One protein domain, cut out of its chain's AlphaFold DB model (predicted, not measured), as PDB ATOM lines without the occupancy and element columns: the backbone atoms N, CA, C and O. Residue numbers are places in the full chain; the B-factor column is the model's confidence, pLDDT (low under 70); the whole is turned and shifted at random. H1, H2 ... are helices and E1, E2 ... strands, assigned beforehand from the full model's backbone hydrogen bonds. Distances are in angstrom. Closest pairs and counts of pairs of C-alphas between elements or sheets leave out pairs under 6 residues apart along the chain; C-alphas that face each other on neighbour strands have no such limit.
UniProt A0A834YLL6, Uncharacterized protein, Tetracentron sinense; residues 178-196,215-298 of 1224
ATOM      1  N   VAL A 178     169.322 109.323 101.968       85.94
ATOM      2  CA  VAL A 178     169.343 108.212 102.928       85.94
ATOM      3  C   VAL A 178     167.973 107.575 103.130       85.94
ATOM      4  O   VAL A 178     166.943 108.250 103.111       85.94
ATOM      5  N   SER A 179     167.979 106.266 103.362       82.88
ATOM      6  CA  SER A 179     166.806 105.452 103.667       82.88
ATOM      7  C   SER A 179     166.962 104.696 104.991       82.88
ATOM      8  O   SER A 179     168.073 104.403 105.443       82.88
ATOM      9  N   VAL A 180     165.827 104.362 105.609       81.25
ATOM     10  CA  VAL A 180     165.712 103.416 106.734       81.25
ATOM     11  C   VAL A 180     164.724 102.336 106.331       81.25
ATOM     12  O   VAL A 180     163.621 102.658 105.901       81.25
ATOM     13  N   ALA A 181     165.121 101.067 106.470       74.06
ATOM     14  CA  ALA A 181     164.334  99.917 106.009       74.06
ATOM     15  C   ALA A 181     163.802 100.119 104.572       74.06
ATOM     16  O   ALA A 181     162.621  99.938 104.301       74.06
ATOM     17  N   ASP A 182     164.691 100.584 103.689       75.69
ATOM     18  CA  ASP A 182     164.454 100.861 102.268       75.69
ATOM     19  C   ASP A 182     163.390 101.950 101.962       75.69
ATOM     20  O   ASP A 182     163.107 102.238 100.801       75.69
ATOM     21  N   HIS A 183     162.887 102.660 102.982       80.38
ATOM     22  CA  HIS A 183     162.070 103.868 102.823       80.38
ATOM     23  C   HIS A 183     162.942 105.139 102.799       80.38
ATOM     24  O   HIS A 183     163.698 105.363 103.752       80.38
ATOM     25  N   PRO A 184     162.847 105.999 101.764       79.56
ATOM     26  CA  PRO A 184     163.614 107.241 101.687       79.56
ATOM     27  C   PRO A 184     163.138 108.257 102.734       79.56
ATOM     28  O   PRO A 184     161.939 108.453 102.942       79.56
ATOM     29  N   ILE A 185     164.091 108.928 103.376       83.81
ATOM     30  CA  ILE A 185     163.835 109.944 104.400       83.81
ATOM     31  C   ILE A 185     163.877 111.328 103.752       83.81
ATOM     32  O   ILE A 185     164.828 111.661 103.046       83.81
ATOM     33  N   GLY A 186     162.845 112.137 103.999       75.75
ATOM     34  CA  GLY A 186     162.779 113.525 103.537       75.75
ATOM     35  C   GLY A 186     163.542 114.493 104.444       75.75
ATOM     36  O   GLY A 186     164.138 115.445 103.955       75.75
ATOM     37  N   GLY A 187     163.541 114.246 105.757       82.25
ATOM     38  CA  GLY A 187     164.175 115.113 106.754       82.25
ATOM     39  C   GLY A 187     164.653 114.337 107.980       82.25
ATOM     40  O   GLY A 187     164.028 113.359 108.390       82.25
ATOM     41  N   LEU A 188     165.771 114.764 108.572       82.06
ATOM     42  CA  LEU A 188     166.406 114.066 109.690       82.06
ATOM     43  C   LEU A 188     166.864 115.046 110.778       82.06
ATOM     44  O   LEU A 188     167.792 115.828 110.575       82.06
ATOM     45  N   TYR A 189     166.220 114.975 111.941       84.12
ATOM     46  CA  TYR A 189     166.400 115.890 113.067       84.12
ATOM     47  C   TYR A 189     167.060 115.213 114.274       84.12
ATOM     48  O   TYR A 189     166.841 114.033 114.556       84.12
ATOM     49  N   PHE A 190     167.841 115.995 115.023       79.94
ATOM     50  CA  PHE A 190     168.616 115.536 116.176       79.94
ATOM     51  C   PHE A 190     168.407 116.475 117.360       79.94
ATOM     52  O   PHE A 190     168.875 117.612 117.351       79.94
ATOM     53  N   LEU A 191     167.737 115.981 118.395       81.38
ATOM     54  CA  LEU A 191     167.463 116.708 119.628       81.38
ATOM     55  C   LEU A 191     168.293 116.084 120.749       81.38
ATOM     56  O   LEU A 191     167.906 115.072 121.334       81.38
ATOM     57  N   VAL A 192     169.464 116.657 121.033       75.00
ATOM     58  CA  VAL A 192     170.317 116.173 122.126       75.00
ATOM     59  C   VAL A 192     170.053 117.001 123.381       75.00
ATOM     60  O   VAL A 192     170.255 118.212 123.380       75.00
ATOM     61  N   VAL A 193     169.583 116.347 124.446       72.31
ATOM     62  CA  VAL A 193     169.064 116.994 125.660       72.31
ATOM     63  C   VAL A 193     169.888 116.678 126.917       72.31
ATOM     64  O   VAL A 193     170.549 115.638 127.027       72.31
ATOM     65  N   GLY A 194     169.813 117.592 127.884       60.59
ATOM     66  CA  GLY A 194     170.325 117.497 129.257       60.59
ATOM     67  C   GLY A 194     170.259 118.886 129.912       60.59
ATOM     68  O   GLY A 194     170.581 119.864 129.251       60.59
ATOM     69  N   VAL A 195     169.858 119.077 131.173       45.81
ATOM     70  CA  VAL A 195     169.678 118.143 132.305       45.81
ATOM     71  C   VAL A 195     168.493 118.637 133.164       45.81
ATOM     72  O   VAL A 195     168.356 119.845 133.336       45.81
ATOM     73  N   PRO A 196     167.675 117.752 133.769       42.75
ATOM     74  CA  PRO A 196     167.567 117.808 135.239       42.75
ATOM     75  C   PRO A 196     168.090 116.547 135.938       42.75
ATOM     76  O   PRO A 196     168.127 115.451 135.381       42.75
ATOM     77  N   GLN A 215     158.316  99.547 121.301       80.50
ATOM     78  CA  GLN A 215     157.011 100.214 121.387       80.50
ATOM     79  C   GLN A 215     156.979 101.405 122.368       80.50
ATOM     80  O   GLN A 215     156.200 102.329 122.174       80.50
ATOM     81  N   ASP A 216     157.831 101.405 123.398       82.44
ATOM     82  CA  ASP A 216     157.886 102.470 124.401       82.44
ATOM     83  C   ASP A 216     158.741 103.662 123.912       82.44
ATOM     84  O   ASP A 216     158.656 104.750 124.482       82.44
ATOM     85  N   HIS A 217     159.575 103.468 122.881       84.62
ATOM     86  CA  HIS A 217     160.561 104.442 122.392       84.62
ATOM     87  C   HIS A 217     160.229 105.066 121.028       84.62
ATOM     88  O   HIS A 217     160.907 106.015 120.632       84.62
ATOM     89  N   VAL A 218     159.233 104.548 120.299       87.88
ATOM     90  CA  VAL A 218     158.851 105.036 118.963       87.88
ATOM     91  C   VAL A 218     157.522 105.787 119.030       87.88
ATOM     92  O   VAL A 218     156.495 105.218 119.385       87.88
ATOM     93  N   ASN A 219     157.540 107.060 118.641       89.75
ATOM     94  CA  ASN A 219     156.397 107.966 118.651       89.75
ATOM     95  C   ASN A 219     156.007 108.359 117.217       89.75
ATOM     96  O   ASN A 219     156.863 108.725 116.414       89.75
ATOM     97  N   ILE A 220     154.712 108.346 116.899       89.94
ATOM     98  CA  ILE A 220     154.186 108.790 115.598       89.94
ATOM     99  C   ILE A 220     153.157 109.900 115.862       89.94
ATOM    100  O   ILE A 220     152.025 109.586 116.231       89.94
ATOM    101  N   PRO A 221     153.523 111.192 115.751       90.06
ATOM    102  CA  PRO A 221     152.560 112.278 115.894       90.06
ATOM    103  C   PRO A 221     151.530 112.276 114.760       90.06
ATOM    104  O   PRO A 221     151.817 111.890 113.625       90.06
ATOM    105  N   VAL A 222     150.331 112.762 115.079       87.62
ATOM    106  CA  VAL A 222     149.237 112.977 114.128       87.62
ATOM    107  C   VAL A 222     149.024 114.482 113.994       87.62
ATOM    108  O   VAL A 222     148.758 115.160 114.986       87.62
ATOM    109  N   PHE A 223     149.171 114.993 112.777       89.38
ATOM    110  CA  PHE A 223     148.869 116.373 112.389       89.38
ATOM    111  C   PHE A 223     147.540 116.408 111.607       89.38
ATOM    112  O   PHE A 223     147.119 115.358 111.110       89.38
ATOM    113  N   PRO A 224     146.865 117.569 111.494       87.56
ATOM    114  CA  PRO A 224     145.638 117.689 110.706       87.56
ATOM    115  C   PRO A 224     145.890 117.367 109.228       87.56
ATOM    116  O   PRO A 224     146.862 117.847 108.650       87.56
ATOM    117  N   ASP A 225     145.019 116.568 108.615       82.75
ATOM    118  CA  ASP A 225     145.155 116.188 107.207       82.75
ATOM    119  C   ASP A 225     144.750 117.337 106.256       82.75
ATOM    120  O   ASP A 225     143.920 118.184 106.586       82.75
ATOM    121  N   GLY A 226     145.309 117.343 105.041       81.94
ATOM    122  CA  GLY A 226     144.959 118.297 103.974       81.94
ATOM    123  C   GLY A 226     145.660 119.665 104.020       81.94
ATOM    124  O   GLY A 226     145.323 120.533 103.219       81.94
ATOM    125  N   LEU A 227     146.631 119.862 104.918       85.69
ATOM    126  CA  LEU A 227     147.426 121.095 105.007       85.69
ATOM    127  C   LEU A 227     148.454 121.234 103.863       85.69
ATOM    128  O   LEU A 227     148.796 120.256 103.193       85.69
ATOM    129  N   SER A 228     148.970 122.451 103.656       87.69
ATOM    130  CA  SER A 228     150.084 122.694 102.727       87.69
ATOM    131  C   SER A 228     151.436 122.273 103.336       87.69
ATOM    132  O   SER A 228     151.547 122.168 104.563       87.69
ATOM    133  N   PRO A 229     152.488 122.047 102.522       83.81
ATOM    134  CA  PRO A 229     153.823 121.699 103.022       83.81
ATOM    135  C   PRO A 229     154.436 122.751 103.960       83.81
ATOM    136  O   PRO A 229     155.220 122.406 104.842       83.81
ATOM    137  N   GLU A 230     154.082 124.025 103.795       85.00
ATOM    138  CA  GLU A 230     154.504 125.126 104.670       85.00
ATOM    139  C   GLU A 230     153.811 125.034 106.037       85.00
ATOM    140  O   GLU A 230     154.468 125.119 107.071       85.00
ATOM    141  N   SER A 231     152.502 124.764 106.065       85.31
ATOM    142  CA  SER A 231     151.777 124.539 107.321       85.31
ATOM    143  C   SER A 231     152.240 123.265 108.036       85.31
ATOM    144  O   SER A 231     152.415 123.276 109.251       85.31
ATOM    145  N   TYR A 232     152.503 122.167 107.318       88.00
ATOM    146  CA  TYR A 232     153.097 120.974 107.937       88.00
ATOM    147  C   TYR A 232     154.505 121.228 108.485       88.00
ATOM    148  O   TYR A 232     154.901 120.570 109.448       88.00
ATOM    149  N   GLU A 233     155.262 122.164 107.907       86.19
ATOM    150  CA  GLU A 233     156.539 122.583 108.478       86.19
ATOM    151  C   GLU A 233     156.356 123.308 109.812       86.19
ATOM    152  O   GLU A 233     157.058 122.975 110.763       86.19
ATOM    153  N   GLU A 234     155.402 124.235 109.912       85.38
ATOM    154  CA  GLU A 234     155.073 124.934 111.162       85.38
ATOM    155  C   GLU A 234     154.673 123.935 112.265       85.38
ATOM    156  O   GLU A 234     155.286 123.913 113.334       85.38
ATOM    157  N   TYR A 235     153.765 122.996 111.966       87.44
ATOM    158  CA  TYR A 235     153.402 121.905 112.887       87.44
ATOM    159  C   TYR A 235     154.595 121.011 113.270       87.44
ATOM    160  O   TYR A 235     154.684 120.558 114.416       87.44
ATOM    161  N   ALA A 236     155.523 120.743 112.345       86.50
ATOM    162  CA  ALA A 236     156.732 119.977 112.639       86.50
ATOM    163  C   ALA A 236     157.711 120.765 113.528       86.50
ATOM    164  O   ALA A 236     158.267 120.190 114.464       86.50
ATOM    165  N   GLN A 237     157.902 122.066 113.282       87.56
ATOM    166  CA  GLN A 237     158.746 122.950 114.093       87.56
ATOM    167  C   GLN A 237     158.195 123.092 115.521       87.56
ATOM    168  O   GLN A 237     158.946 122.907 116.483       87.56
ATOM    169  N   ASP A 238     156.887 123.298 115.684       87.31
ATOM    170  CA  ASP A 238     156.217 123.326 116.991       87.31
ATOM    171  C   ASP A 238     156.319 121.981 117.721       87.31
ATOM    172  O   ASP A 238     156.633 121.929 118.915       87.31
ATOM    173  N   TYR A 239     156.118 120.866 117.010       89.56
ATOM    174  CA  TYR A 239     156.253 119.534 117.594       89.56
ATOM    175  C   TYR A 239     157.686 119.256 118.070       89.56
ATOM    176  O   TYR A 239     157.874 118.806 119.201       89.56
ATOM    177  N   LEU A 240     158.697 119.570 117.249       88.56
ATOM    178  CA  LEU A 240     160.115 119.451 117.602       88.56
ATOM    179  C   LEU A 240     160.469 120.327 118.815       88.56
ATOM    180  O   LEU A 240     161.138 119.858 119.737       88.56
ATOM    181  N   SER A 241     159.975 121.567 118.838       88.31
ATOM    182  CA  SER A 241     160.147 122.524 119.941       88.31
ATOM    183  C   SER A 241     159.565 121.989 121.251       88.31
ATOM    184  O   SER A 241     160.230 122.008 122.289       88.31
ATOM    185  N   LYS A 242     158.353 121.422 121.196       87.19
ATOM    186  CA  LYS A 242     157.694 120.784 122.338       87.19
ATOM    187  C   LYS A 242     158.495 119.591 122.867       87.19
ATOM    188  O   LYS A 242     158.840 119.572 124.048       87.19
ATOM    189  N   ILE A 243     158.818 118.607 122.021       88.19
ATOM    190  CA  ILE A 243     159.481 117.375 122.488       88.19
ATOM    191  C   ILE A 243     160.917 117.617 122.971       88.19
ATOM    192  O   ILE A 243     161.417 116.829 123.775       88.19
ATOM    193  N   ALA A 244     161.574 118.698 122.533       82.50
ATOM    194  CA  ALA A 244     162.884 119.108 123.040       82.50
ATOM    195  C   ALA A 244     162.847 119.556 124.515       82.50
ATOM    196  O   ALA A 244     163.832 119.369 125.229       82.50
ATOM    197  N   MET A 245     161.710 120.091 124.981       81.56
ATOM    198  CA  MET A 245     161.497 120.509 126.375       81.56
ATOM    199  C   MET A 245     161.001 119.372 127.288       81.56
ATOM    200  O   MET A 245     161.065 119.483 128.512       81.56
ATOM    201  N   GLU A 246     160.516 118.263 126.724       84.00
ATOM    202  CA  GLU A 246     160.017 117.111 127.484       84.00
ATOM    203  C   GLU A 246     161.163 116.229 128.016       84.00
ATOM    204  O   GLU A 246     161.986 115.708 127.257       84.00
ATOM    205  N   SER A 247     161.189 115.970 129.327       77.12
ATOM    206  CA  SER A 247     162.213 115.125 129.957       77.12
ATOM    207  C   SER A 247     162.129 113.657 129.518       77.12
ATOM    208  O   SER A 247     161.067 113.043 129.618       77.12
ATOM    209  N   LEU A 248     163.264 113.060 129.139       81.38
ATOM    210  CA  LEU A 248     163.366 111.618 128.871       81.38
ATOM    211  C   LEU A 248     163.112 110.790 130.152       81.38
ATOM    212  O   LEU A 248     163.759 111.061 131.173       81.38
ATOM    213  N   PRO A 249     162.237 109.762 130.132       78.56
ATOM    214  CA  PRO A 249     161.961 108.946 131.314       78.56
ATOM    215  C   PRO A 249     163.189 108.155 131.790       78.56
ATOM    216  O   PRO A 249     163.770 107.362 131.053       78.56
ATOM    217  N   GLN A 250     163.575 108.339 133.055       72.50
ATOM    218  CA  GLN A 250     164.810 107.765 133.619       72.50
ATOM    219  C   GLN A 250     164.724 106.264 133.956       72.50
ATOM    220  O   GLN A 250     165.723 105.650 134.325       72.50
ATOM    221  N   ASN A 251     163.539 105.659 133.843       71.94
ATOM    222  CA  ASN A 251     163.303 104.230 134.077       71.94
ATOM    223  C   ASN A 251     163.598 103.344 132.848       71.94
ATOM    224  O   ASN A 251     163.541 102.119 132.965       71.94
ATOM    225  N   ARG A 252     163.922 103.944 131.695       78.00
ATOM    226  CA  ARG A 252     164.188 103.276 130.413       78.00
ATOM    227  C   ARG A 252     165.450 103.853 129.741       78.00
ATOM    228  O   ARG A 252     166.008 104.829 130.247       78.00
ATOM    229  N   PRO A 253     165.956 103.269 128.637       79.94
ATOM    230  CA  PRO A 253     167.034 103.872 127.851       79.94
ATOM    231  C   PRO A 253     166.749 105.337 127.487       79.94
ATOM    232  O   PRO A 253     165.635 105.686 127.109       79.94
ATOM    233  N   LEU A 254     167.761 106.202 127.577       84.69
ATOM    234  CA  LEU A 254     167.594 107.654 127.427       84.69
ATOM    235  C   LEU A 254     167.584 108.113 125.953       84.69
ATOM    236  O   LEU A 254     168.394 108.955 125.551       84.69
ATOM    237  N   TRP A 255     166.695 107.527 125.152       85.88
ATOM    238  CA  TRP A 255     166.489 107.859 123.743       85.88
ATOM    239  C   TRP A 255     165.037 107.634 123.299       85.88
ATOM    240  O   TRP A 255     164.372 106.734 123.806       85.88
ATOM    241  N   GLU A 256     164.561 108.429 122.342       89.56
ATOM    242  CA  GLU A 256     163.237 108.338 121.705       89.56
ATOM    243  C   GLU A 256     163.376 108.616 120.192       89.56
ATOM    244  O   GLU A 256     164.214 109.420 119.772       89.56
ATOM    245  N   LEU A 257     162.569 107.946 119.365       87.88
ATOM    246  CA  LEU A 257     162.481 108.137 117.913       87.88
ATOM    247  C   LEU A 257     161.076 108.623 117.556       87.88
ATOM    248  O   LEU A 257     160.093 107.971 117.887       87.88
ATOM    249  N   HIS A 258     160.983 109.742 116.848       90.62
ATOM    250  CA  HIS A 258     159.725 110.320 116.391       90.62
ATOM    251  C   HIS A 258     159.649 110.252 114.860       90.62
ATOM    252  O   HIS A 258     160.593 110.651 114.178       90.62
ATOM    253  N   ILE A 259     158.541 109.739 114.321       89.56
ATOM    254  CA  ILE A 259     158.338 109.502 112.883       89.56
ATOM    255  C   ILE A 259     157.169 110.361 112.393       89.56
ATOM    256  O   ILE A 259     156.007 110.045 112.638       89.56
ATOM    257  N   MET A 260     157.470 111.449 111.689       89.62
ATOM    258  CA  MET A 260     156.482 112.349 111.091       89.62
ATOM    259  C   MET A 260     156.237 111.948 109.632       89.62
ATOM    260  O   MET A 260     157.134 112.026 108.795       89.62
ATOM    261  N   LYS A 261     155.011 111.516 109.323       85.62
ATOM    262  CA  LYS A 261     154.598 111.012 107.995       85.62
ATOM    263  C   LYS A 261     154.145 112.100 107.001       85.62
ATOM    264  O   LYS A 261     153.632 111.767 105.938       85.62
ATOM    265  N   TYR A 262     154.265 113.372 107.371       86.31
ATOM    266  CA  TYR A 262     153.699 114.507 106.641       86.31
ATOM    267  C   TYR A 262     154.790 115.232 105.833       86.31
ATOM    268  O   TYR A 262     155.874 115.450 106.383       86.31
ATOM    269  N   PRO A 263     154.543 115.596 104.561       82.25
ATOM    270  CA  PRO A 263     155.517 116.314 103.745       82.25
ATOM    271  C   PRO A 263     155.606 117.778 104.188       82.25
ATOM    272  O   PRO A 263     154.584 118.444 104.329       82.25
ATOM    273  N   THR A 264     156.820 118.290 104.369       83.56
ATOM    274  CA  THR A 264     157.084 119.700 104.700       83.56
ATOM    275  C   THR A 264     157.776 120.409 103.537       83.56
ATOM    276  O   THR A 264     158.301 119.747 102.639       83.56
ATOM    277  N   SER A 265     157.830 121.748 103.545       79.44
ATOM    278  CA  SER A 265     158.511 122.520 102.484       79.44
ATOM    279  C   SER A 265     159.985 122.106 102.296       79.44
ATOM    280  O   SER A 265     160.494 122.055 101.176       79.44
ATOM    281  N   ASN A 266     160.641 121.722 103.397       71.38
ATOM    282  CA  ASN A 266     162.032 121.272 103.448       71.38
ATOM    283  C   ASN A 266     162.211 119.741 103.323       71.38
ATOM    284  O   ASN A 266     163.341 119.283 103.163       71.38
ATOM    285  N   ALA A 267     161.140 118.939 103.404       75.19
ATOM    286  CA  ALA A 267     161.197 117.475 103.394       75.19
ATOM    287  C   ALA A 267     159.960 116.856 102.715       75.19
ATOM    288  O   ALA A 267     158.929 116.629 103.343       75.19
ATOM    289  N   ALA A 268     160.086 116.486 101.437       67.44
ATOM    290  CA  ALA A 268     158.993 115.917 100.635       67.44
ATOM    291  C   ALA A 268     158.561 114.477 101.018       67.44
ATOM    292  O   ALA A 268     157.713 113.888 100.352       67.44
ATOM    293  N   GLY A 269     159.147 113.888 102.063       73.31
ATOM    294  CA  GLY A 269     158.884 112.521 102.518       73.31
ATOM    295  C   GLY A 269     159.010 112.393 104.036       73.31
ATOM    296  O   GLY A 269     159.203 113.388 104.732       73.31
ATOM    297  N   THR A 270     158.926 111.162 104.553       81.31
ATOM    298  CA  THR A 270     158.945 110.879 105.998       81.31
ATOM    299  C   THR A 270     160.100 111.588 106.701       81.31
ATOM    300  O   THR A 270     161.260 111.452 106.307       81.31
ATOM    301  N   THR A 271     159.781 112.319 107.764       85.88
ATOM    302  CA  THR A 271     160.754 113.023 108.596       85.88
ATOM    303  C   THR A 271     160.989 112.245 109.888       85.88
ATOM    304  O   THR A 271     160.045 111.935 110.615       85.88
ATOM    305  N   LEU A 272     162.250 111.942 110.195       86.69
ATOM    306  CA  LEU A 272     162.653 111.285 111.441       86.69
ATOM    307  C   LEU A 272     163.273 112.299 112.402       86.69
ATOM    308  O   LEU A 272     164.089 113.122 111.992       86.69
ATOM    309  N   ALA A 273     162.947 112.209 113.689       87.62
ATOM    310  CA  ALA A 273     163.595 112.988 114.739       87.62
ATOM    311  C   ALA A 273     164.062 112.085 115.885       87.62
ATOM    312  O   ALA A 273     163.262 111.390 116.512       87.62
ATOM    313  N   PHE A 274     165.364 112.105 116.167       87.38
ATOM    314  CA  PHE A 274     165.975 111.363 117.267       87.38
ATOM    315  C   PHE A 274     166.193 112.280 118.464       87.38
ATOM    316  O   PHE A 274     166.929 113.265 118.375       87.38
ATOM    317  N   LYS A 275     165.592 111.926 119.598       88.12
ATOM    318  CA  LYS A 275     165.750 112.615 120.879       88.12
ATOM    319  C   LYS A 275     166.651 111.779 121.783       88.12
ATOM    320  O   LYS A 275     166.367 110.614 122.041       88.12
ATOM    321  N   LEU A 276     167.778 112.339 122.215       85.38
ATOM    322  CA  LEU A 276     168.904 111.599 122.798       85.38
ATOM    323  C   LEU A 276     169.468 112.336 124.015       85.38
ATOM    324  O   LEU A 276     169.660 113.545 123.966       85.38
ATOM    325  N   HIS A 277     169.810 111.635 125.096       82.06
ATOM    326  CA  HIS A 277     170.474 112.280 126.235       82.06
ATOM    327  C   HIS A 277     172.004 112.320 126.077       82.06
ATOM    328  O   HIS A 277     172.631 111.297 125.793       82.06
ATOM    329  N   HIS A 278     172.634 113.459 126.392       77.31
ATOM    330  CA  HIS A 278     174.098 113.663 126.325       77.31
ATOM    331  C   HIS A 278     174.950 112.684 127.169       77.31
ATOM    332  O   HIS A 278     176.173 112.608 127.014       77.31
ATOM    333  N   ALA A 279     174.330 111.918 128.070       73.69
ATOM    334  CA  ALA A 279     175.007 110.853 128.812       73.69
ATOM    335  C   ALA A 279     175.352 109.624 127.946       73.69
ATOM    336  O   ALA A 279     176.241 108.865 128.326       73.69
ATOM    337  N   LEU A 280     174.674 109.423 126.807       75.12
ATOM    338  CA  LEU A 280     174.913 108.292 125.902       75.12
ATOM    339  C   LEU A 280     176.169 108.484 125.032       75.12
ATOM    340  O   LEU A 280     176.867 107.513 124.739       75.12
ATOM    341  N   GLY A 281     176.481 109.726 124.654       74.12
ATOM    342  CA  GLY A 281     177.632 110.077 123.824       74.12
ATOM    343  C   GLY A 281     177.631 111.547 123.401       74.12
ATOM    344  O   GLY A 281     176.685 112.289 123.680       74.12
ATOM    345  N   ASP A 282     178.695 111.958 122.710       77.44
ATOM    346  CA  ASP A 282     178.745 113.260 122.041       77.44
ATOM    347  C   ASP A 282     178.084 113.198 120.661       77.44
ATOM    348  O   ASP A 282     177.784 112.119 120.153       77.44
ATOM    349  N   GLY A 283     177.889 114.359 120.025       75.88
ATOM    350  CA  GLY A 283     177.278 114.436 118.695       75.88
ATOM    351  C   GLY A 283     177.952 113.526 117.661       75.88
ATOM    352  O   GLY A 283     177.261 112.924 116.852       75.88
ATOM    353  N   PHE A 284     179.276 113.332 117.739       78.38
ATOM    354  CA  PHE A 284     179.986 112.424 116.837       78.38
ATOM    355  C   PHE A 284     179.657 110.945 117.097       78.38
ATOM    356  O   PHE A 284     179.381 110.207 116.154       78.38
ATOM    357  N   SER A 285     179.655 110.508 118.361       80.25
ATOM    358  CA  SER A 285     179.316 109.124 118.733       80.25
ATOM    359  C   SER A 285     177.856 108.799 118.416       80.25
ATOM    360  O   SER A 285     177.561 107.761 117.832       80.25
ATOM    361  N   LEU A 286     176.943 109.716 118.749       81.75
ATOM    362  CA  LEU A 286     175.512 109.561 118.495       81.75
ATOM    363  C   LEU A 286     175.198 109.527 116.990       81.75
ATOM    364  O   LEU A 286     174.434 108.670 116.552       81.75
ATOM    365  N   MET A 287     175.845 110.384 116.189       78.31
ATOM    366  CA  MET A 287     175.777 110.324 114.723       78.31
ATOM    367  C   MET A 287     176.336 109.012 114.165       78.31
ATOM    368  O   MET A 287     175.715 108.418 113.292       78.31
ATOM    369  N   GLY A 288     177.466 108.520 114.686       75.69
ATOM    370  CA  GLY A 288     178.041 107.233 114.275       75.69
ATOM    371  C   GLY A 288     177.092 106.052 114.505       75.69
ATOM    372  O   GLY A 288     176.967 105.186 113.641       75.69
ATOM    373  N   ALA A 289     176.361 106.049 115.626       75.88
ATOM    374  CA  ALA A 289     175.314 105.059 115.869       75.88
ATOM    375  C   ALA A 289     174.110 105.207 114.944       75.88
ATOM    376  O   ALA A 289     173.607 104.193 114.470       75.88
ATOM    377  N   LEU A 290     173.670 106.432 114.641       78.06
ATOM    378  CA  LEU A 290     172.560 106.594 113.711       78.06
ATOM    379  C   LEU A 290     172.940 106.203 112.281       78.06
ATOM    380  O   LEU A 290     172.172 105.511 111.624       78.06
ATOM    381  N   PHE A 291     174.107 106.618 111.786       78.94
ATOM    382  CA  PHE A 291     174.535 106.299 110.423       78.94
ATOM    383  C   PHE A 291     174.722 104.792 110.200       78.94
ATOM    384  O   PHE A 291     174.568 104.339 109.073       78.94
ATOM    385  N   ALA A 292     174.944 104.003 111.258       76.19
ATOM    386  CA  ALA A 292     174.897 102.540 111.192       76.19
ATOM    387  C   ALA A 292     173.476 101.965 110.969       76.19
ATOM    388  O   ALA A 292     173.342 100.810 110.574       76.19
ATOM    389  N   CYS A 293     172.420 102.751 111.209       76.25
ATOM    390  CA  CYS A 293     171.021 102.400 110.943       76.25
ATOM    391  C   CYS A 293     170.495 102.933 109.597       76.25
ATOM    392  O   CYS A 293     169.371 102.599 109.223       76.25
ATOM    393  N   LEU A 294     171.268 103.761 108.884       83.00
ATOM    394  CA  LEU A 294     170.891 104.327 107.587       83.00
ATOM    395  C   LEU A 294     171.560 103.560 106.438       83.00
ATOM    396  O   LEU A 294     172.680 103.070 106.567       83.00
ATOM    397  N   ARG A 295     170.899 103.526 105.282       81.88
ATOM    398  CA  ARG A 295     171.483 103.109 103.997       81.88
ATOM    399  C   ARG A 295     171.338 104.231 102.975       81.88
ATOM    400  O   ARG A 295     170.636 105.212 103.227       81.88
ATOM    401  N   ARG A 296     172.006 104.117 101.829       85.00
ATOM    402  CA  ARG A 296     171.747 105.017 100.700       85.00
ATOM    403  C   ARG A 296     170.425 104.628 100.032       85.00
ATOM    404  O   ARG A 296     170.068 103.452 100.003       85.00
ATOM    405  N   SER A 297     169.712 105.609  99.487       83.69
ATOM    406  CA  SER A 297     168.473 105.382  98.727       83.69
ATOM    407  C   SER A 297     168.708 104.977  97.268       83.69
ATOM    408  O   SER A 297     167.786 104.459  96.647       83.69
ATOM    409  N   ASP A 298     169.903 105.213  96.716       83.50
ATOM    410  CA  ASP A 298     170.270 104.843  95.341       83.50
ATOM    411  C   ASP A 298     170.805 103.402  95.242       83.50
ATOM    412  O   ASP A 298     170.387 102.649  94.368       83.50
TER     413      ASP A 298
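Overview. This is residues 178 to 196 and 215 to 298 of the 1224 residues of an uncharacterized protein of Tetracentron sinense (UniProt A0A834YLL6). A small sheet of three strands, E2, E4 and E3, has the long helix H1 along one face, in two layers, a helix on one face of a sheet. The short helix H2 only grazes the sheet, and the short strand E1 is apart from the other named elements. The printed part has 103 residues, with two named helices and four named strands in the order E1 E2 H1 E3 E4 H2; the sheet, in the order E2 E4 E3, is mixed. The class is mixed, helices and strands, with 49 residues, under half, in named elements. The whole is compact, with a radius of gyration of the C-alphas of 14.1 A and spans of 38 by 32 by 24 A.

Arrangement. Begin at inner strand E4, residues 271 to 277. Edge strand E2, residues 187 to 193, is parallel to it at 15 degrees, with N 191 and O 274 within hydrogen-bond range at 2.8 A. Edge strand E3, residues 255 to 260, is antiparallel to E4 at 165 degrees, a hairpin, with N 258 and O 273 at 2.8 A. H1, residues 229 to 245, is on the sheet at a height of 9.8 A, over E4 and along the strands, at 11 degrees to E4 on the local plane; the closest C-alphas of H1 and E2 are those of Ala 244 and Leu 191, 6.2 A apart. H2, residues 283 to 291, is near E4 and only grazes the sheet; its closest C-alpha to E2 is that of Gly 283, 8.0 A from that of Val 192. Every O i to N i+4 pair is within hydrogen-bond range in H2, and 12 of 13 are in H1. Residues 218 to 219 pair, parallel, with residues 257 to 258 of E3.

Along the chain. Find E1, residues 178 to 180, at C-alpha 178 (169.343, 108.212, 102.928). H1 runs 24.6 A from C-alpha 229 (153.823, 121.699, 103.022); E4 runs 20.2 A, E2 19.6 A, E3 16.7 A. H2 runs 11.9 A to C-alpha 291 (174.535, 106.299, 110.423).

Size, cuts and confidence. The C-alphas farthest apart are those of Pro 196 and Asp 298, 42.0 A. Residues 197 to 214 are not printed, and C-alphas 196 and 215 stand 24.8 A apart across this cut. Of the links printed whole, none is long. Look for pLDDT under 70 at residues 194 to 196 and 268.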